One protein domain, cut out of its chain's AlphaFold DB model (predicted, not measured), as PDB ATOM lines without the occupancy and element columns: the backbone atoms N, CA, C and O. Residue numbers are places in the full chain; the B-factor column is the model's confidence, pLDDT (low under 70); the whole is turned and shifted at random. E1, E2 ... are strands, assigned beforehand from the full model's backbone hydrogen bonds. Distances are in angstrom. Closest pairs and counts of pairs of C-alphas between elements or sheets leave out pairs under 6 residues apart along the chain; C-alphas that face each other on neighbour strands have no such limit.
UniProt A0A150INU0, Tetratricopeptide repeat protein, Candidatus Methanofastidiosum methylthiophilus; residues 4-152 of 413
ATOM      1  N   LYS A   4     157.902 161.819 198.139       84.94
ATOM      2  CA  LYS A   4     157.603 161.329 199.482       84.94
ATOM      3  C   LYS A   4     158.926 161.081 200.209       84.94
ATOM      4  O   LYS A   4     159.996 161.073 199.606       84.94
ATOM      5  N   TYR A   5     158.871 160.924 201.522       87.25
ATOM      6  CA  TYR A   5     160.072 160.795 202.339       87.25
ATOM      7  C   TYR A   5     159.828 159.780 203.448       87.25
ATOM      8  O   TYR A   5     158.767 159.790 204.076       87.25
ATOM      9  N   VAL A   6     160.819 158.927 203.692       88.81
ATOM     10  CA  VAL A   6     160.907 158.098 204.896       88.81
ATOM     11  C   VAL A   6     161.657 158.909 205.944       88.81
ATOM     12  O   VAL A   6     162.738 159.426 205.661       88.81
ATOM     13  N   TYR A   7     161.093 159.029 207.145       89.19
ATOM     14  CA  TYR A   7     161.707 159.748 208.259       89.19
ATOM     15  C   TYR A   7     161.972 158.794 209.416       89.19
ATOM     16  O   TYR A   7     161.071 158.071 209.838       89.19
ATOM     17  N   CYS A   8     163.178 158.854 209.977       88.69
ATOM     18  CA  CYS A   8     163.501 158.182 211.228       88.69
ATOM     19  C   CYS A   8     163.734 159.215 212.330       88.69
ATOM     20  O   CYS A   8     164.506 160.162 212.162       88.69
ATOM     21  N   PHE A   9     163.076 159.028 213.472       87.62
ATOM     22  CA  PHE A   9     163.189 159.911 214.627       87.62
ATOM     23  C   PHE A   9     163.710 159.151 215.843       87.62
ATOM     24  O   PHE A   9     163.334 158.010 216.091       87.62
ATOM     25  N   HIS A  10     164.527 159.826 216.641       80.56
ATOM     26  CA  HIS A  10     164.939 159.374 217.960       80.56
ATOM     27  C   HIS A  10     164.114 160.074 219.040       80.56
ATOM     28  O   HIS A  10     163.950 161.298 219.003       80.56
ATOM     29  N   LEU A  11     163.625 159.305 220.012       75.44
ATOM     30  CA  LEU A  11     162.927 159.830 221.179       75.44
ATOM     31  C   LEU A  11     163.939 160.324 222.218       75.44
ATOM     32  O   LEU A  11     164.729 159.534 222.727       75.44
ATOM     33  N   LYS A  12     163.890 161.609 222.577       70.81
ATOM     34  CA  LYS A  12     164.635 162.142 223.729       70.81
ATOM     35  C   LYS A  12     163.815 162.029 225.016       70.81
ATOM     36  O   LYS A  12     162.585 162.012 224.967       70.81
ATOM     37  N   GLU A  13     164.499 162.042 226.167       60.62
ATOM     38  CA  GLU A  13     163.948 161.882 227.535       60.62
ATOM     39  C   GLU A  13     162.817 162.868 227.923       60.62
ATOM     40  O   GLU A  13     162.226 162.746 228.990       60.62
ATOM     41  N   SER A  14     162.456 163.817 227.056       59.38
ATOM     42  CA  SER A  14     161.383 164.797 227.261       59.38
ATOM     43  C   SER A  14     160.189 164.663 226.300       59.38
ATOM     44  O   SER A  14     159.423 165.612 226.146       59.38
ATOM     45  N   GLY A  15     160.015 163.520 225.623       63.03
ATOM     46  CA  GLY A  15     158.905 163.323 224.676       63.03
ATOM     47  C   GLY A  15     159.055 164.129 223.379       63.03
ATOM     48  O   GLY A  15     158.095 164.304 222.632       63.03
ATOM     49  N   THR A  16     160.262 164.634 223.112       71.31
ATOM     50  CA  THR A  16     160.600 165.350 221.881       71.31
ATOM     51  C   THR A  16     161.293 164.408 220.900       71.31
ATOM     52  O   THR A  16     162.215 163.675 221.265       71.31
ATOM     53  N   LEU A  17     160.834 164.416 219.647       80.81
ATOM     54  CA  LEU A  17     161.433 163.654 218.554       80.81
ATOM     55  C   LEU A  17     162.538 164.484 217.894       80.81
ATOM     56  O   LEU A  17     162.296 165.610 217.460       80.81
ATOM     57  N   SER A  18     163.746 163.932 217.790       82.56
ATOM     58  CA  SER A  18     164.807 164.491 216.948       82.56
ATOM     59  C   SER A  18     164.956 163.667 215.680       82.56
ATOM     60  O   SER A  18     165.120 162.451 215.766       82.56
ATOM     61  N   LEU A  19     164.923 164.321 214.517       86.69
ATOM     62  CA  LEU A  19     165.190 163.676 213.234       86.69
ATOM     63  C   LEU A  19     166.600 163.072 213.248       86.69
ATOM     64  O   LEU A  19     167.567 163.794 213.494       86.69
ATOM     65  N   LEU A  20     166.704 161.768 212.995       86.56
ATOM     66  CA  LEU A  20     167.982 161.084 212.800       86.56
ATOM     67  C   LEU A  20     168.426 161.206 211.347       86.56
ATOM     68  O   LEU A  20     169.525 161.673 211.064       86.56
ATOM     69  N   TRP A  21     167.543 160.809 210.436       92.06
ATOM     70  CA  TRP A  21     167.783 160.829 209.003       92.06
ATOM     71  C   TRP A  21     166.456 160.862 208.247       92.06
ATOM     72  O   TRP A  21     165.390 160.546 208.787       92.06
ATOM     73  N   LEU A  22     166.536 161.261 206.980       92.44
ATOM     74  CA  LEU A  22     165.445 161.158 206.022       92.44
ATOM     75  C   LEU A  22     165.964 160.531 204.732       92.44
ATOM     76  O   LEU A  22     167.115 160.761 204.358       92.44
ATOM     77  N   TYR A  23     165.104 159.787 204.045       91.00
ATOM     78  CA  TYR A  23     165.404 159.211 202.741       91.00
ATOM     79  C   TYR A  23     164.295 159.555 201.736       91.00
ATOM     80  O   TYR A  23     163.119 159.310 202.026       91.00
ATOM     81  N   PRO A  24     164.622 160.145 200.570       89.06
ATOM     82  CA  PRO A  24     163.627 160.472 199.559       89.06
ATOM     83  C   PRO A  24     163.146 159.210 198.836       89.06
ATOM     84  O   PRO A  24     163.944 158.449 198.293       89.06
ATOM     85  N   ILE A  25     161.830 159.036 198.762       86.75
ATOM     86  CA  ILE A  25     161.170 158.011 197.948       86.75
ATOM     87  C   ILE A  25     160.185 158.682 196.986       86.75
ATOM     88  O   ILE A  25     159.658 159.765 197.240       86.75
ATOM     89  N   LYS A  26     159.921 158.072 195.834       84.81
ATOM     90  CA  LYS A  26     158.936 158.599 194.878       84.81
ATOM     91  C   LYS A  26     157.757 157.666 194.834       84.81
ATOM     92  O   LYS A  26     157.955 156.493 194.571       84.81
ATOM     93  N   GLN A  27     156.546 158.187 195.030       73.69
ATOM     94  CA  GLN A  27     155.344 157.348 195.180       73.69
ATOM     95  C   GLN A  27     155.512 156.345 196.346       73.69
ATOM     96  O   GLN A  27     156.547 156.346 197.002       73.69
ATOM     97  N   GLY A  28     154.483 155.581 196.695       70.81
ATOM     98  CA  GLY A  28     154.563 154.630 197.812       70.81
ATOM     99  C   GLY A  28     153.780 155.033 199.046       70.81
ATOM    100  O   GLY A  28     153.537 156.217 199.301       70.81
ATOM    101  N   THR A  29     153.297 154.036 199.770       74.81
ATOM    102  CA  THR A  29     152.282 154.209 200.818       74.81
ATOM    103  C   THR A  29     152.565 153.403 202.073       74.81
ATOM    104  O   THR A  29     151.856 153.599 203.055       74.81
ATOM    105  N   ASP A  30     153.612 152.580 202.061       88.81
ATOM    106  CA  ASP A  30     153.862 151.588 203.095       88.81
ATOM    107  C   ASP A  30     155.350 151.460 203.441       88.81
ATOM    108  O   ASP A  30     156.235 151.782 202.635       88.81
ATOM    109  N   LEU A  31     155.602 151.019 204.669       92.06
ATOM    110  CA  LEU A  31     156.917 150.874 205.272       92.06
ATOM    111  C   LEU A  31     156.865 149.768 206.325       92.06
ATOM    112  O   LEU A  31     156.060 149.841 207.253       92.06
ATOM    113  N   ILE A  32     157.794 148.822 206.253       92.88
ATOM    114  CA  ILE A  32     157.977 147.809 207.294       92.88
ATOM    115  C   ILE A  32     159.425 147.769 207.770       92.88
ATOM    116  O   ILE A  32     160.321 148.353 207.158       92.88
ATOM    117  N   VAL A  33     159.645 147.070 208.880       91.38
ATOM    118  CA  VAL A  33     160.973 146.839 209.445       91.38
ATOM    119  C   VAL A  33     161.149 145.337 209.657       91.38
ATOM    120  O   VAL A  33     160.320 144.720 210.326       91.38
ATOM    121  N   ALA A  34     162.209 144.760 209.094       88.56
ATOM    122  CA  ALA A  34     162.536 143.337 209.201       88.56
ATOM    123  C   ALA A  34     164.053 143.121 209.079       88.56
ATOM    124  O   ALA A  34     164.752 143.991 208.572       88.56
ATOM    125  N   ASN A  35     164.559 141.982 209.556       86.50
ATOM    126  CA  ASN A  35     165.933 141.545 209.284       86.50
ATOM    127  C   ASN A  35     165.928 140.799 207.948       86.50
ATOM    128  O   ASN A  35     165.508 139.644 207.890       86.50
ATOM    129  N   VAL A  36     166.318 141.484 206.884       84.69
ATOM    130  CA  VAL A  36     166.142 141.017 205.501       84.69
ATOM    131  C   VAL A  36     167.450 140.460 204.948       84.69
ATOM    132  O   VAL A  36     167.458 139.512 204.174       84.69
ATOM    133  N   ILE A  37     168.569 141.061 205.353       79.94
ATOM    134  CA  ILE A  37     169.907 140.712 204.852       79.94
ATOM    135  C   ILE A  37     170.657 139.750 205.769       79.94
ATOM    136  O   ILE A  37     171.728 139.261 205.412       79.94
ATOM    137  N   GLY A  38     170.122 139.510 206.962       76.00
ATOM    138  CA  GLY A  38     170.586 138.445 207.823       76.00
ATOM    139  C   GLY A  38     171.796 138.722 208.693       76.00
ATOM    140  O   GLY A  38     172.411 137.800 209.230       76.00
ATOM    141  N   ASP A  39     172.116 139.995 208.891       78.12
ATOM    142  CA  ASP A  39     173.218 140.432 209.745       78.12
ATOM    143  C   ASP A  39     172.801 140.617 211.223       78.12
ATOM    144  O   ASP A  39     173.622 140.977 212.071       78.12
ATOM    145  N   GLY A  40     171.523 140.366 211.539       78.06
ATOM    146  CA  GLY A  40     170.936 140.523 212.870       78.06
ATOM    147  C   GLY A  40     170.571 141.967 213.228       78.06
ATOM    148  O   GLY A  40     170.053 142.204 214.324       78.06
ATOM    149  N   ASN A  41     170.821 142.933 212.339       84.19
ATOM    150  CA  ASN A  41     170.214 144.253 212.409       84.19
ATOM    151  C   ASN A  41     168.831 144.221 211.739       84.19
ATOM    152  O   ASN A  41     168.405 143.229 211.158       84.19
ATOM    153  N   LEU A  42     168.075 145.297 211.942       88.19
ATOM    154  CA  LEU A  42     166.789 145.490 211.295       88.19
ATOM    155  C   LEU A  42     166.946 146.531 210.191       88.19
ATOM    156  O   LEU A  42     167.448 147.635 210.445       88.19
ATOM    157  N   GLU A  43     166.443 146.205 209.010       92.75
ATOM    158  CA  GLU A  43     166.363 147.097 207.867       92.75
ATOM    159  C   GLU A  43     164.949 147.648 207.722       92.75
ATOM    160  O   GLU A  43     163.960 147.099 208.212       92.75
ATOM    161  N   ILE A  44     164.865 148.766 207.018       94.12
ATOM    162  CA  ILE A  44     163.629 149.450 206.692       94.12
ATOM    163  C   ILE A  44     163.310 149.163 205.227       94.12
ATOM    164  O   ILE A  44     164.064 149.568 204.343       94.12
ATOM    165  N   ILE A  45     162.179 148.510 204.967       94.31
ATOM    166  CA  ILE A  45     161.697 148.213 203.616       94.31
ATOM    167  C   ILE A  45     160.601 149.220 203.281       94.31
ATOM    168  O   ILE A  45     159.553 149.245 203.928       94.31
ATOM    169  N   ALA A  46     160.838 150.062 202.280       94.12
ATOM    170  CA  ALA A  46     159.919 151.109 201.855       94.12
ATOM    171  C   ALA A  46     159.341 150.809 200.469       94.12
ATOM    172  O   ALA A  46     160.082 150.597 199.502       94.12
ATOM    173  N   ALA A  47     158.013 150.859 200.366       92.75
ATOM    174  CA  ALA A  47     157.313 150.840 199.089       92.75
ATOM    175  C   ALA A  47     157.429 152.212 198.406       92.75
ATOM    176  O   ALA A  47     157.250 153.248 199.046       92.75
ATOM    177  N   GLY A  48     157.690 152.227 197.099       90.94
ATOM    178  CA  GLY A  48     157.740 153.436 196.279       90.94
ATOM    179  C   GLY A  48     157.659 153.135 194.787       90.94
ATOM    180  O   GLY A  48     157.033 152.170 194.376       90.94
ATOM    181  N   GLU A  49     158.312 153.923 193.936       90.94
ATOM    182  CA  GLU A  49     158.502 153.600 192.508       90.94
ATOM    183  C   GLU A  49     159.344 152.329 192.312       90.94
ATOM    184  O   GLU A  49     159.389 151.764 191.224       90.94
ATOM    185  N   LYS A  50     160.014 151.920 193.389       92.69
ATOM    186  CA  LYS A  50     160.808 150.717 193.585       92.69
ATOM    187  C   LYS A  50     160.542 150.210 194.999       92.69
ATOM    188  O   LYS A  50     160.005 150.944 195.832       92.69
ATOM    189  N   VAL A  51     160.978 148.993 195.285       94.19
ATOM    190  CA  VAL A  51     161.195 148.566 196.671       94.19
ATOM    191  C   VAL A  51     162.563 149.087 197.099       94.19
ATOM    192  O   VAL A  51     163.544 148.859 196.392       94.19
ATOM    193  N   TYR A  52     162.632 149.804 198.218       94.19
ATOM    194  CA  TYR A  52     163.887 150.289 198.796       94.19
ATOM    195  C   TYR A  52     164.152 149.580 200.115       94.19
ATOM    196  O   TYR A  52     163.257 149.525 200.952       94.19
ATOM    197  N   VAL A  53     165.384 149.123 200.327       94.38
ATOM    198  CA  VAL A  53     165.831 148.609 201.624       94.38
ATOM    199  C   VAL A  53     166.932 149.506 202.164       94.38
ATOM    200  O   VAL A  53     167.940 149.754 201.494       94.38
ATOM    201  N   LEU A  54     166.700 150.047 203.356       94.12
ATOM    202  CA  LEU A  54     167.577 150.994 204.034       94.12
ATOM    203  C   LEU A  54     168.092 150.387 205.337       94.12
ATOM    204  O   LEU A  54     167.347 149.723 206.053       94.12
ATOM    205  N   ASP A  55     169.343 150.669 205.673       91.81
ATOM    206  CA  ASP A  55     169.903 150.294 206.965       91.81
ATOM    207  C   ASP A  55     169.407 151.228 208.085       91.81
ATOM    208  O   ASP A  55     168.759 152.256 207.861       91.81
ATOM    209  N   LYS A  56     169.778 150.910 209.329       89.00
ATOM    210  CA  LYS A  56     169.462 151.721 210.519       89.00
ATOM    211  C   LYS A  56     169.942 153.180 210.462       89.00
ATOM    212  O   LYS A  56     169.466 154.011 211.238       89.00
ATOM    213  N   THR A  57     170.895 153.503 209.588       89.75
ATOM    214  CA  THR A  57     171.424 154.861 209.380       89.75
ATOM    215  C   THR A  57     170.684 155.627 208.283       89.75
ATOM    216  O   THR A  57     170.937 156.817 208.097       89.75
ATOM    217  N   GLY A  58     169.750 154.971 207.587       89.06
ATOM    218  CA  GLY A  58     169.034 155.517 206.439       89.06
ATOM    219  C   GLY A  58     169.807 155.395 205.128       89.06
ATOM    220  O   GLY A  58     169.373 155.947 204.115       89.06
ATOM    221  N   ALA A  59     170.950 154.701 205.123       90.88
ATOM    222  CA  ALA A  59     171.692 154.429 203.905       90.88
ATOM    223  C   ALA A  59     171.013 153.294 203.136       90.88
ATOM    224  O   ALA A  59     170.544 152.316 203.712       90.88
ATOM    225  N   ARG A  60     170.952 153.421 201.810       93.81
ATOM    226  CA  ARG A  60     170.338 152.398 200.963       93.81
ATOM    227  C   ARG A  60     171.253 151.185 200.856       93.81
ATOM    228  O   ARG A  60     172.347 151.305 200.308       93.81
ATOM    229  N   VAL A  61     170.746 150.038 201.295       92.06
ATOM    230  CA  VAL A  61     171.378 148.729 201.119       92.06
ATOM    231  C   VAL A  61     171.181 148.269 199.677       92.06
ATOM    232  O   VAL A  61     172.153 148.049 198.959       92.06
ATOM    233  N   TRP A  62     169.928 148.221 199.217       93.69
ATOM    234  CA  TRP A  62     169.583 147.892 197.834       93.69
ATOM    235  C   TRP A  62     168.232 148.495 197.412       93.69
ATOM    236  O   TRP A  62     167.487 149.057 198.217       93.69
ATOM    237  N   GLU A  63     167.940 148.435 196.111       93.94
ATOM    238  CA  GLU A  63     166.624 148.755 195.547       93.94
ATOM    239  C   GLU A  63     166.254 147.761 194.443       93.94
ATOM    240  O   GLU A  63     167.127 147.320 193.697       93.94
ATOM    241  N   SER A  64     164.963 147.453 194.304       94.06
ATOM    242  CA  SER A  64     164.456 146.577 193.245       94.06
ATOM    243  C   SER A  64     163.422 147.300 192.387       94.06
ATOM    244  O   SER A  64     162.434 147.849 192.887       94.06
ATOM    245  N   ASN A  65     163.681 147.349 191.076       92.88
ATOM    246  CA  ASN A  65     162.807 147.991 190.101       92.88
ATOM    247  C   ASN A  65     161.915 146.956 189.421       92.88
ATOM    248  O   ASN A  65     162.320 146.312 188.457       92.88
ATOM    249  N   LEU A  66     160.680 146.874 189.901       89.06
ATOM    250  CA  LEU A  66     159.663 145.942 189.419       89.06
ATOM    251  C   LEU A  66     158.868 146.504 188.228       89.06
ATOM    252  O   LEU A  66     157.855 145.951 187.821       89.06
ATOM    253  N   GLY A  67     159.273 147.658 187.683       87.19
ATOM    254  CA  GLY A  67     158.597 148.309 186.555       87.19
ATOM    255  C   GLY A  67     157.225 148.905 186.890       87.19
ATOM    256  O   GLY A  67     156.612 149.546 186.031       87.19
ATOM    257  N   LYS A  68     156.752 148.739 188.129       86.94
ATOM    258  CA  LYS A  68     155.495 149.270 188.660       86.94
ATOM    259  C   LYS A  68     155.735 149.980 189.987       86.94
ATOM    260  O   LYS A  68     156.625 149.618 190.750       86.94
ATOM    261  N   ALA A  69     154.905 150.983 190.263       87.44
ATOM    262  CA  ALA A  69     154.873 151.605 191.578       87.44
ATOM    263  C   ALA A  69     154.301 150.615 192.593       87.44
ATOM    264  O   ALA A  69     153.289 149.973 192.324       87.44
ATOM    265  N   ILE A  70     154.936 150.516 193.748       90.56
ATOM    266  CA  ILE A  70     154.606 149.601 194.832       90.56
ATOM    267  C   ILE A  70     153.762 150.349 195.855       90.56
ATOM    268  O   ILE A  70     154.120 151.445 196.294       90.56
ATOM    269  N   SER A  71     152.607 149.781 196.191       87.56
ATOM    270  CA  SER A  71     151.739 150.300 197.246       87.56
ATOM    271  C   SER A  71     152.140 149.737 198.603       87.56
ATOM    272  O   SER A  71     152.274 150.522 199.541       87.56
ATOM    273  N   ASN A  72     152.377 148.425 198.692       87.75
ATOM    274  CA  ASN A  72     152.542 147.729 199.970       87.75
ATOM    275  C   ASN A  72     153.676 146.717 199.950       87.75
ATOM    276  O   ASN A  72     153.986 146.149 198.899       87.75
ATOM    277  N   VAL A  73     154.241 146.465 201.127       91.38
ATOM    278  CA  VAL A  73     155.321 145.499 201.326       91.38
ATOM    279  C   VAL A  73     155.093 144.685 202.598       91.38
ATOM    280  O   VAL A  73     154.679 145.214 203.625       91.38
ATOM    281  N   HIS A  74     155.394 143.392 202.549       90.38
ATOM    282  CA  HIS A  74     155.435 142.523 203.721       90.38
ATOM    283  C   HIS A  74     156.725 141.713 203.737       90.38
ATOM    284  O   HIS A  74     157.290 141.452 202.677       90.38
ATOM    285  N   SER A  75     157.177 141.304 204.922       88.12
ATOM    286  CA  SER A  75     158.332 140.424 205.060       88.12
ATOM    287  C   SER A  75     158.069 139.338 206.090       88.12
ATOM    288  O   SER A  75     157.499 139.598 207.151       88.12
ATOM    289  N   SER A  76     158.482 138.122 205.750       81.00
ATOM    290  CA  SER A  76     158.517 136.963 206.634       81.00
ATOM    291  C   SER A  76     159.694 136.096 206.207       81.00
ATOM    292  O   SER A  76     160.038 136.090 205.034       81.00
ATOM    293  N   ASP A  77     160.286 135.380 207.155       73.50
ATOM    294  CA  ASP A  77     161.287 134.347 206.880       73.50
ATOM    295  C   ASP A  77     160.582 133.142 206.247       73.50
ATOM    296  O   ASP A  77     159.753 132.496 206.897       73.50
ATOM    297  N   LEU A  78     160.782 132.956 204.941       66.00
ATOM    298  CA  LEU A  78     160.048 132.005 204.101       66.00
ATOM    299  C   LEU A  78     160.764 130.665 203.969       66.00
ATOM    300  O   LEU A  78     160.115 129.655 203.690       66.00
ATOM    301  N   ASN A  79     162.086 130.656 204.114       62.09
ATOM    302  CA  ASN A  79     162.931 129.487 203.894       62.09
ATOM    303  C   ASN A  79     163.510 128.908 205.206       62.09
ATOM    304  O   ASN A  79     164.205 127.889 205.156       62.09
ATOM    305  N   GLU A  80     163.169 129.519 206.346       66.62
ATOM    306  CA  GLU A  80     163.648 129.197 207.693       66.62
ATOM    307  C   GLU A  80     165.171 129.350 207.854       66.62
ATOM    308  O   GLU A  80     165.787 128.696 208.702       66.62
ATOM    309  N   ASP A  81     165.799 130.213 207.052       66.06
ATOM    310  CA  ASP A  81     167.219 130.556 207.169       66.06
ATOM    311  C   ASP A  81     167.490 131.634 208.233       66.06
ATOM    312  O   ASP A  81     168.646 131.876 208.595       66.06
ATOM    313  N   GLY A  82     166.430 132.216 208.803       65.56
ATOM    314  CA  GLY A  82     166.490 133.273 209.806       65.56
ATOM    315  C   GLY A  82     166.357 134.688 209.235       65.56
ATOM    316  O   GLY A  82     166.474 135.648 210.011       65.56
ATOM    317  N   TYR A  83     166.135 134.838 207.924       77.44
ATOM    318  CA  TYR A  83     166.115 136.105 207.190       77.44
ATOM    319  C   TYR A  83     164.794 136.285 206.443       77.44
ATOM    320  O   TYR A  83     164.210 135.338 205.942       77.44
ATOM    321  N   GLY A  84     164.277 137.512 206.391       74.19
ATOM    322  CA  GLY A  84     162.973 137.769 205.785       74.19
ATOM    323  C   GLY A  84     163.040 138.019 204.281       74.19
ATOM    324  O   GLY A  84     163.612 139.017 203.858       74.19
ATOM    325  N   GLU A  85     162.358 137.224 203.461       84.69
ATOM    326  CA  GLU A  85     162.027 137.612 202.086       84.69
ATOM    327  C   GLU A  85     160.918 138.673 202.057       84.69
ATOM    328  O   GLU A  85     160.286 138.982 203.073       84.69
ATOM    329  N   ILE A  86     160.681 139.265 200.880       89.00
ATOM    330  CA  ILE A  86     159.781 140.412 200.723       89.00
ATOM    331  C   ILE A  86     158.705 140.129 199.679       89.00
ATOM    332  O   ILE A  86     159.003 139.840 198.523       89.00
ATOM    333  N   VAL A  87     157.442 140.326 200.055       89.12
ATOM    334  CA  VAL A  87     156.320 140.388 199.113       89.12
ATOM    335  C   VAL A  87     155.934 141.839 198.875       89.12
ATOM    336  O   VAL A  87     155.714 142.588 199.824       89.12
ATOM    337  N   ALA A  88     155.832 142.234 197.609       89.88
ATOM    338  CA  ALA A  88     155.481 143.584 197.189       89.88
ATOM    339  C   ALA A  88     154.208 143.577 196.334       89.88
ATOM    340  O   ALA A  88     154.112 142.849 195.348       89.88
ATOM    341  N   GLY A  89     153.235 144.416 196.690       89.00
ATOM    342  CA  GLY A  89     152.025 144.646 195.899       89.00
ATOM    343  C   GLY A  89     152.138 145.937 195.096       89.00
ATOM    344  O   GLY A  89     152.475 146.987 195.649       89.00
ATOM    345  N   SER A  90     151.867 145.884 193.794       87.19
ATOM    346  CA  SER A  90     151.848 147.090 192.962       87.19
ATOM    347  C   SER A  90     150.562 147.900 193.112       87.19
ATOM    348  O   SER A  90     149.472 147.385 193.351       87.19
ATOM    349  N   SER A  91     150.702 149.209 192.921       79.19
ATOM    350  CA  SER A  91     149.584 150.133 192.802       79.19
ATOM    351  C   SER A  91     148.742 149.789 191.577       79.19
ATOM    352  O   SER A  91     149.277 149.585 190.483       79.19
ATOM    353  N   TYR A  92     147.419 149.809 191.732       70.88
ATOM    354  CA  TYR A  92     146.529 149.521 190.619       70.88
ATOM    355  C   TYR A  92     146.618 150.596 189.524       70.88
ATOM    356  O   TYR A  92     146.695 151.800 189.782       70.88
ATOM    357  N   THR A  93     146.553 150.165 188.266       65.62
ATOM    358  CA  THR A  93     146.449 151.052 187.101       65.62
ATOM    359  C   THR A  93     145.157 150.779 186.344       65.62
ATOM    360  O   THR A  93     144.813 149.632 186.084       65.62
ATOM    361  N   PHE A  94     144.414 151.820 185.965       61.44
ATOM    362  CA  PHE A  94     143.207 151.641 185.155       61.44
ATOM    363  C   PHE A  94     143.555 151.596 183.662       61.44
ATOM    364  O   PHE A  94     144.085 152.561 183.110       61.44
ATOM    365  N   ARG A  95     143.204 150.501 182.981       58.44
ATOM    366  CA  ARG A  95     143.207 150.406 181.511       58.44
ATOM    367  C   ARG A  95     141.895 149.805 181.026       58.44
ATOM    368  O   ARG A  95     141.441 148.803 181.565       58.44
ATOM    369  N   PHE A  96     141.283 150.397 180.000       58.69
ATOM    370  CA  PHE A  96     140.040 149.890 179.391       58.69
ATOM    371  C   PHE A  96     138.926 149.572 180.416       58.69
ATOM    372  O   PHE A  96     138.286 148.526 180.335       58.69
ATOM    373  N   ASN A  97     138.716 150.455 181.402       55.53
ATOM    374  CA  ASN A  97     137.765 150.278 182.514       55.53
ATOM    375  C   ASN A  97     138.010 149.040 183.406       55.53
ATOM    376  O   ASN A  97     137.095 148.587 184.087       55.53
ATOM    377  N   LYS A  98     139.238 148.509 183.438       53.78
ATOM    378  CA  LYS A  98     139.683 147.478 184.387       53.78
ATOM    379  C   LYS A  98     140.888 147.981 185.185       53.78
ATOM    380  O   LYS A  98     141.767 148.626 184.612       53.78
ATOM    381  N   ALA A  99     140.904 147.726 186.491       58.72
ATOM    382  CA  ALA A  99     142.057 147.974 187.356       58.72
ATOM    383  C   ALA A  99     143.059 146.821 187.207       58.72
ATOM    384  O   ALA A  99     142.622 145.676 187.127       58.72
ATOM    385  N   TYR A 100     144.358 147.125 187.139       67.50
ATOM    386  CA  TYR A 100     145.455 146.164 187.008       67.50
ATOM    387  C   TYR A 100     146.469 146.307 188.140       67.50
ATOM    388  O   TYR A 100     147.065 147.380 188.238       67.50
ATOM    389  N   GLY A 101     146.686 145.253 188.926       75.56
ATOM    390  CA  GLY A 101     147.741 145.131 189.930       75.56
ATOM    391  C   GLY A 101     148.379 143.737 189.915       75.56
ATOM    392  O   GLY A 101     147.776 142.752 189.499       75.56
ATOM    393  N   GLU A 102     149.636 143.696 190.326       83.44
ATOM    394  CA  GLU A 102     150.543 142.543 190.326       83.44
ATOM    395  C   GLU A 102     151.198 142.404 191.707       83.44
ATOM    396  O   GLU A 102     151.450 143.410 192.387       83.44
ATOM    397  N   ILE A 103     151.484 141.164 192.095       86.31
ATOM    398  CA  ILE A 103     152.180 140.783 193.324       86.31
ATOM    399  C   ILE A 103     153.539 140.203 192.944       86.31
ATOM    400  O   ILE A 103     153.632 139.367 192.048       86.31
ATOM    401  N   PHE A 104     154.575 140.624 193.656       86.50
ATOM    402  CA  PHE A 104     155.951 140.200 193.446       86.50
ATOM    403  C   PHE A 104     156.505 139.585 194.724       86.50
ATOM    404  O   PHE A 104     156.220 140.074 195.817       86.50
ATOM    405  N   LEU A 105     157.331 138.556 194.579       86.25
ATOM    406  CA  LEU A 105     158.119 137.970 195.656       86.25
ATOM    407  C   LEU A 105     159.604 138.185 195.366       86.25
ATOM    408  O   LEU A 105     160.073 137.873 194.271       86.25
ATOM    409  N   LEU A 106     160.328 138.708 196.348       86.00
ATOM    410  CA  LEU A 106     161.750 139.018 196.281       86.00
ATOM    411  C   LEU A 106     162.513 138.256 197.359       86.00
ATOM    412  O   LEU A 106     162.008 138.118 198.473       86.00
ATOM    413  N   ASP A 107     163.737 137.835 197.051       82.44
ATOM    414  CA  ASP A 107     164.672 137.363 198.075       82.44
ATOM    415  C   ASP A 107     165.173 138.523 198.965       82.44
ATOM    416  O   ASP A 107     164.919 139.704 198.690       82.44
ATOM    417  N   GLY A 108     165.922 138.202 200.025       82.06
ATOM    418  CA  GLY A 108     166.481 139.213 200.931       82.06
ATOM    419  C   GLY A 108     167.515 140.164 200.300       82.06
ATOM    420  O   GLY A 108     167.877 141.189 200.886       82.06
ATOM    421  N   PHE A 109     167.951 139.872 199.072       84.75
ATOM    422  CA  PHE A 109     168.883 140.677 198.283       84.75
ATOM    423  C   PHE A 109     168.186 141.505 197.186       84.75
ATOM    424  O   PHE A 109     168.842 142.296 196.505       84.75
ATOM    425  N   GLY A 110     166.866 141.367 197.031       83.69
ATOM    426  CA  GLY A 110     166.049 142.114 196.077       83.69
ATOM    427  C   GLY A 110     165.892 141.470 194.695       83.69
ATOM    428  O   GLY A 110     165.382 142.136 193.783       83.69
ATOM    429  N   HIS A 111     166.299 140.208 194.514       84.62
ATOM    430  CA  HIS A 111     166.079 139.457 193.277       84.62
ATOM    431  C   HIS A 111     164.646 138.932 193.193       84.62
ATOM    432  O   HIS A 111     164.112 138.397 194.160       84.62
ATOM    433  N   LEU A 112     164.034 139.056 192.013       84.44
ATOM    434  CA  LEU A 112     162.684 138.562 191.752       84.44
ATOM    435  C   LEU A 112     162.658 137.030 191.748       84.44
ATOM    436  O   LEU A 112     163.261 136.401 190.882       84.44
ATOM    437  N   LEU A 113     161.914 136.462 192.692       77.19
ATOM    438  CA  LEU A 113     161.644 135.029 192.786       77.19
ATOM    439  C   LEU A 113     160.362 134.656 192.039       77.19
ATOM    440  O   LEU A 113     160.299 133.603 191.410       77.19
ATOM    441  N   TRP A 114     159.337 135.513 192.098       76.56
ATOM    442  CA  TRP A 114     158.040 135.240 191.479       76.56
ATOM    443  C   TRP A 114     157.228 136.513 191.211       76.56
ATOM    444  O   TRP A 114     157.329 137.493 191.947       76.56
ATOM    445  N   GLU A 115     156.385 136.468 190.180       81.25
ATOM    446  CA  GLU A 115     155.423 137.508 189.807       81.25
ATOM    447  C   GLU A 115     154.057 136.868 189.516       81.25
ATOM    448  O   GLU A 115     153.969 135.812 188.882       81.25
ATOM    449  N   SER A 116     152.982 137.519 189.961       75.69
ATOM    450  CA  SER A 116     151.615 137.069 189.717       75.69
ATOM    451  C   SER A 116     151.241 137.074 188.239       75.69
ATOM    452  O   SER A 116     151.342 138.098 187.569       75.69
ATOM    453  N   THR A 117     150.684 135.963 187.758       67.81
ATOM    454  CA  THR A 117     150.091 135.881 186.412       67.81
ATOM    455  C   THR A 117     148.677 136.448 186.350       67.81
ATOM    456  O   THR A 117     148.224 136.871 185.285       67.81
ATOM    457  N   ASP A 118     147.981 136.440 187.485       67.50
ATOM    458  CA  ASP A 118     146.643 136.994 187.624       67.50
ATOM    459  C   ASP A 118     146.683 138.446 188.081       67.50
ATOM    460  O   ASP A 118     147.637 138.927 188.690       67.50
ATOM    461  N   ASN A 119     145.606 139.149 187.758       69.06
ATOM    462  CA  ASN A 119     145.459 140.550 188.069       69.06
ATOM    463  C   ASN A 119     144.784 140.724 189.435       69.06
ATOM    464  O   ASN A 119     143.601 140.415 189.577       69.06
ATOM    465  N   TYR A 120     145.526 141.275 190.390       67.25
ATOM    466  CA  TYR A 120     145.098 141.467 191.767       67.25
ATOM    467  C   TYR A 120     144.925 142.953 192.074       67.25
ATOM    468  O   TYR A 120     145.893 143.718 192.090       67.25
ATOM    469  N   MET A 121     143.698 143.381 192.383       67.44
ATOM    470  CA  MET A 121     143.456 144.721 192.924       67.44
ATOM    471  C   MET A 121     143.664 144.688 194.443       67.44
ATOM    472  O   MET A 121     142.715 144.771 195.219       67.44
ATOM    473  N   THR A 122     144.918 144.531 194.866       64.19
ATOM    474  CA  THR A 122     145.253 144.342 196.282       64.19
ATOM    475  C   THR A 122     145.570 145.655 197.003       64.19
ATOM    476  O   THR A 122     146.412 146.443 196.567       64.19
ATOM    477  N   GLU A 123     144.897 145.880 198.135       62.34
ATOM    478  CA  GLU A 123     145.232 146.956 199.079       62.34
ATOM    479  C   GLU A 123     146.168 146.503 200.194       62.34
ATOM    480  O   GLU A 123     146.777 147.360 200.823       62.34
ATOM    481  N   TYR A 124     146.306 145.198 200.433       69.88
ATOM    482  CA  TYR A 124     147.203 144.636 201.440       69.88
ATOM    483  C   TYR A 124     147.615 143.227 201.044       69.88
ATOM    484  O   TYR A 124     146.787 142.423 200.609       69.88
ATOM    485  N   VAL A 125     148.894 142.927 201.243       75.31
ATOM    486  CA  VAL A 125     149.464 141.605 201.019       75.31
ATOM    487  C   VAL A 125     150.196 141.165 202.276       75.31
ATOM    488  O   VAL A 125     150.964 141.932 202.850       75.31
ATOM    489  N   VAL A 126     149.922 139.948 202.726       73.88
ATOM    490  CA  VAL A 126     150.591 139.307 203.857       73.88
ATOM    491  C   VAL A 126     151.011 137.920 203.404       73.88
ATOM    492  O   VAL A 126     150.266 137.255 202.691       73.88
ATOM    493  N   ILE A 127     152.198 137.486 203.814       71.25
ATOM    494  CA  ILE A 127     152.667 136.126 203.571       71.25
ATOM    495  C   ILE A 127     152.971 135.473 204.915       71.25
ATOM    496  O   ILE A 127     153.762 135.991 205.704       71.25
ATOM    497  N   LYS A 128     152.270 134.379 205.219       67.50
ATOM    498  CA  LYS A 128     152.455 133.624 206.460       67.50
ATOM    499  C   LYS A 128     151.938 132.207 206.287       67.50
ATOM    500  O   LYS A 128     150.896 132.039 205.685       67.50
ATOM    501  N   ASP A 129     152.628 131.215 206.834       64.12
ATOM    502  CA  ASP A 129     152.125 129.839 206.910       64.12
ATOM    503  C   ASP A 129     150.965 129.793 207.922       64.12
ATOM    504  O   ASP A 129     151.186 129.876 209.138       64.12
ATOM    505  N   MET A 130     149.730 129.787 207.414       65.31
ATOM    506  CA  MET A 130     148.507 129.862 208.215       65.31
ATOM    507  C   MET A 130     147.981 128.478 208.590       65.31
ATOM    508  O   MET A 130     147.264 128.363 209.589       65.31
ATOM    509  N   ASP A 131     148.307 127.442 207.815       61.44
ATOM    510  CA  ASP A 131     147.866 126.065 208.056       61.44
ATOM    511  C   ASP A 131     148.949 125.162 208.684       61.44
ATOM    512  O   ASP A 131     148.672 124.010 209.032       61.44
ATOM    513  N   HIS A 132     150.143 125.711 208.921       52.59
ATOM    514  CA  HIS A 132     151.315 125.049 209.490       52.59
ATOM    515  C   HIS A 132     151.804 123.853 208.663       52.59
ATOM    516  O   HIS A 132     152.349 122.891 209.218       52.59
ATOM    517  N   ASN A 133     151.597 123.880 207.344       55.62
ATOM    518  CA  ASN A 133     152.038 122.817 206.444       55.62
ATOM    519  C   ASN A 133     153.502 122.985 205.975       55.62
ATOM    520  O   ASN A 133     154.022 122.121 205.258       55.62
ATOM    521  N   GLY A 134     154.183 124.063 206.387       49.09
ATOM    522  CA  GLY A 134     155.556 124.383 205.989       49.09
ATOM    523  C   GLY A 134     155.670 125.022 204.598       49.09
ATOM    524  O   GLY A 134     156.767 125.076 204.031       49.09
ATOM    525  N   THR A 135     154.552 125.461 204.024       50.84
ATOM    526  CA  THR A 135     154.430 126.340 202.856       50.84
ATOM    527  C   THR A 135     153.638 127.571 203.284       50.84
ATOM    528  O   THR A 135     152.840 127.516 204.211       50.84
ATOM    529  N   LEU A 136     153.920 128.723 202.688       52.66
ATOM    530  CA  LEU A 136     153.281 129.956 203.136       52.66
ATOM    531  C   LEU A 136     151.879 130.062 202.558       52.66
ATOM    532  O   LEU A 136     151.589 129.508 201.511       52.66
ATOM    533  N   ASP A 137     151.038 130.864 203.180       62.31
ATOM    534  CA  ASP A 137     149.785 131.300 202.600       62.31
ATOM    535  C   ASP A 137     149.898 132.784 202.276       62.31
ATOM    536  O   ASP A 137     150.268 133.625 203.106       62.31
ATOM    537  N   LEU A 138     149.600 133.112 201.024       68.19
ATOM    538  CA  LEU A 138     149.432 134.487 200.605       68.19
ATOM    539  C   LEU A 138     148.019 134.923 201.008       68.19
ATOM    540  O   LEU A 138     147.020 134.367 200.562       68.19
ATOM    541  N   VAL A 139     147.932 135.932 201.863       66.38
ATOM    542  CA  VAL A 139     146.667 136.538 202.273       66.38
ATOM    543  C   VAL A 139     146.588 137.916 201.638       66.38
ATOM    544  O   VAL A 139     147.426 138.782 201.895       66.38
ATOM    545  N   ILE A 140     145.574 138.120 200.801       70.06
ATOM    546  CA  ILE A 140     145.325 139.396 200.129       70.06
ATOM    547  C   ILE A 140     143.959 139.962 200.489       70.06
ATOM    548  O   ILE A 140     142.979 139.229 200.616       70.06
ATOM    549  N   ALA A 141     143.898 141.286 200.609       63.34
ATOM    550  CA  ALA A 141     142.644 142.024 200.612       63.34
ATOM    551  C   ALA A 141     142.395 142.574 199.198       63.34
ATOM    552  O   ALA A 141     143.046 143.537 198.789       63.34
ATOM    553  N   ASP A 142     141.485 141.934 198.454       62.12
ATOM    554  CA  ASP A 142     141.102 142.296 197.080       62.12
ATOM    555  C   ASP A 142     139.709 142.959 197.039       62.12
ATOM    556  O   ASP A 142     138.825 142.658 197.844       62.12
ATOM    557  N   TYR A 143     139.508 143.859 196.077       54.38
ATOM    558  CA  TYR A 143     138.241 144.525 195.773       54.38
ATOM    559  C   TYR A 143     137.273 143.676 194.925       54.38
ATOM    560  O   TYR A 143     136.094 144.032 194.821       54.38
ATOM    561  N   ALA A 144     137.720 142.580 194.296       51.03
ATOM    562  CA  ALA A 144     136.892 141.756 193.410       51.03
ATOM    563  C   ALA A 144     136.627 140.332 193.944       51.03
ATOM    564  O   ALA A 144     137.503 139.628 194.425       51.03
ATOM    565  N   ASN A 145     135.374 139.889 193.811       44.03
ATOM    566  CA  ASN A 145     134.791 138.686 194.423       44.03
ATOM    567  C   ASN A 145     135.202 137.328 193.802       44.03
ATOM    568  O   ASN A 145     134.400 136.394 193.825       44.03
ATOM    569  N   VAL A 146     136.388 137.177 193.206       40.62
ATOM    570  CA  VAL A 146     136.799 135.884 192.624       40.62
ATOM    571  C   VAL A 146     138.314 135.706 192.698       40.62
ATOM    572  O   VAL A 146     139.040 136.340 191.943       40.62
ATOM    573  N   ILE A 147     138.774 134.765 193.524       44.28
ATOM    574  CA  ILE A 147     140.098 134.150 193.379       44.28
ATOM    575  C   ILE A 147     139.864 132.695 192.966       44.28
ATOM    576  O   ILE A 147     139.281 131.913 193.714       44.28
ATOM    577  N   SER A 148     140.301 132.336 191.760       38.84
ATOM    578  CA  SER A 148     140.354 130.956 191.278       38.84
ATOM    579  C   SER A 148     141.788 130.637 190.870       38.84
ATOM    580  O   SER A 148     142.204 131.039 189.790       38.84
ATOM    581  N   GLY A 149     142.525 129.912 191.717       41.28
ATOM    582  CA  GLY A 149     143.841 129.373 191.354       41.28
ATOM    583  C   GLY A 149     144.890 129.424 192.463       41.28
ATOM    584  O   GLY A 149     145.908 130.073 192.283       41.28
ATOM    585  N   TYR A 150     144.670 128.748 193.597       42.59
ATOM    586  CA  TYR A 150     145.671 128.673 194.680       42.59
ATOM    587  C   TYR A 150     146.476 127.362 194.714       42.59
ATOM    588  O   TYR A 150     147.549 127.316 195.301       42.59
ATOM    589  N   GLU A 151     146.022 126.291 194.055       38.94
ATOM    590  CA  GLU A 151     146.555 124.947 194.338       38.94
ATOM    591  C   GLU A 151     147.933 124.620 193.722       38.94
ATOM    592  O   GLU A 151     148.500 123.590 194.060       38.94
ATOM    593  N   ASN A 152     148.521 125.470 192.868       43.59
ATOM    594  CA  ASN A 152     149.777 125.147 192.158       43.59
ATOM    595  C   ASN A 152     150.935 126.144 192.370       43.59
ATOM    596  O   ASN A 152     151.943 126.055 191.672       43.59
TER     597      ASN A 152
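AT A GLANCE: This is residues 4 to 152 of the 413 residues of the protein "Tetratricopeptide repeat protein" of Candidatus Methanofastidiosum methylthiophilus (UniProt A0A150INU0). Two four-stranded sheets, E3 to E6 and E7, E8, E11, E12, stand partly face to face as the core, a sandwich. Hairpin E13 and E14 packs on E7 and E8 at the far side of the second sheet, while hairpin E1 and E2 is loosely placed beyond the first; the small hairpin E9 and E10 prolongs E8 and E11 away from the core. The 149 printed residues hold no named helix and 14 strands, numbered along the chain, in five antiparallel sheets, with the orders E3 E4 E5 E6 and E7 E8 E11 E12 in the larger two. The class is all strand; the whole is compact, with a radius of gyration of the C-alphas of 16.5 A and spans of 52 by 39 by 28 A.

IN THESE COORDINATES: One four-stranded sheet has E3, residues 31 to 34, E4, 43 to 47, 13.2 A, E5, 51 to 54, and E6, 60 to 64. The other has E7, 70 to 76, 17.7 A, E8, 85 to 90, 16.6 A, E11, 103 to 106, and E12, 112 to 115. E1, residues 4 to 11, 22.4 A, begins at C-alpha 4 (157.603, 161.329, 199.482), and E2, 17 to 26, is 24.3 A. E9 is 93 to 95 and E10 98 to 100. E13, 122 to 128, is 16.4 A, and E14, 137 to 142, 15.1 A, ends at C-alpha 142 (141.102, 142.296, 197.080).

HOW THE PARTS SIT: E3 to E6 form a meander, each strand the antiparallel neighbour of the one before; N 32 and O 45 are 2.9 A apart, N 46 and O 52 2.8 A, N 53 and O 62 3.0 A. In the other sheet, N 74 and O 87 are 2.9 A apart, N 88 and O 104 2.8 A, N 105 and O 114 2.8 A. Between these sheets, the closest C-alphas of E4 and E7 are those of Ala 47 and Ile 70, 5.2 A; the best planes stand 34 degrees apart. The closest C-alphas of E7 and E13 are those of His 74 and Val 126, 5.8 A. Hairpin E13 and E14 has N 126 and O 139 at 2.9 A. Hairpin E1 and E2 has N 6 and O 23 at 2.9 A; E2 bends by 69 degrees at residue 20. The closest C-alphas of E1 and E4, Val 6 and Ala 46, are 7.7 A apart. E8 runs on into E9 at 43 degrees, and E10 into E11 at 5 degrees; N 93 and O 100 are 2.8 A apart.

THE WHOLE: The C-alphas farthest apart, Glu 13 and Phe 96, are 55.1 A apart. The printed part has no cut and no long link. Its mean pLDDT is 76.8; 48 residues are under 70, among them 93 to 100 and 141 to 152.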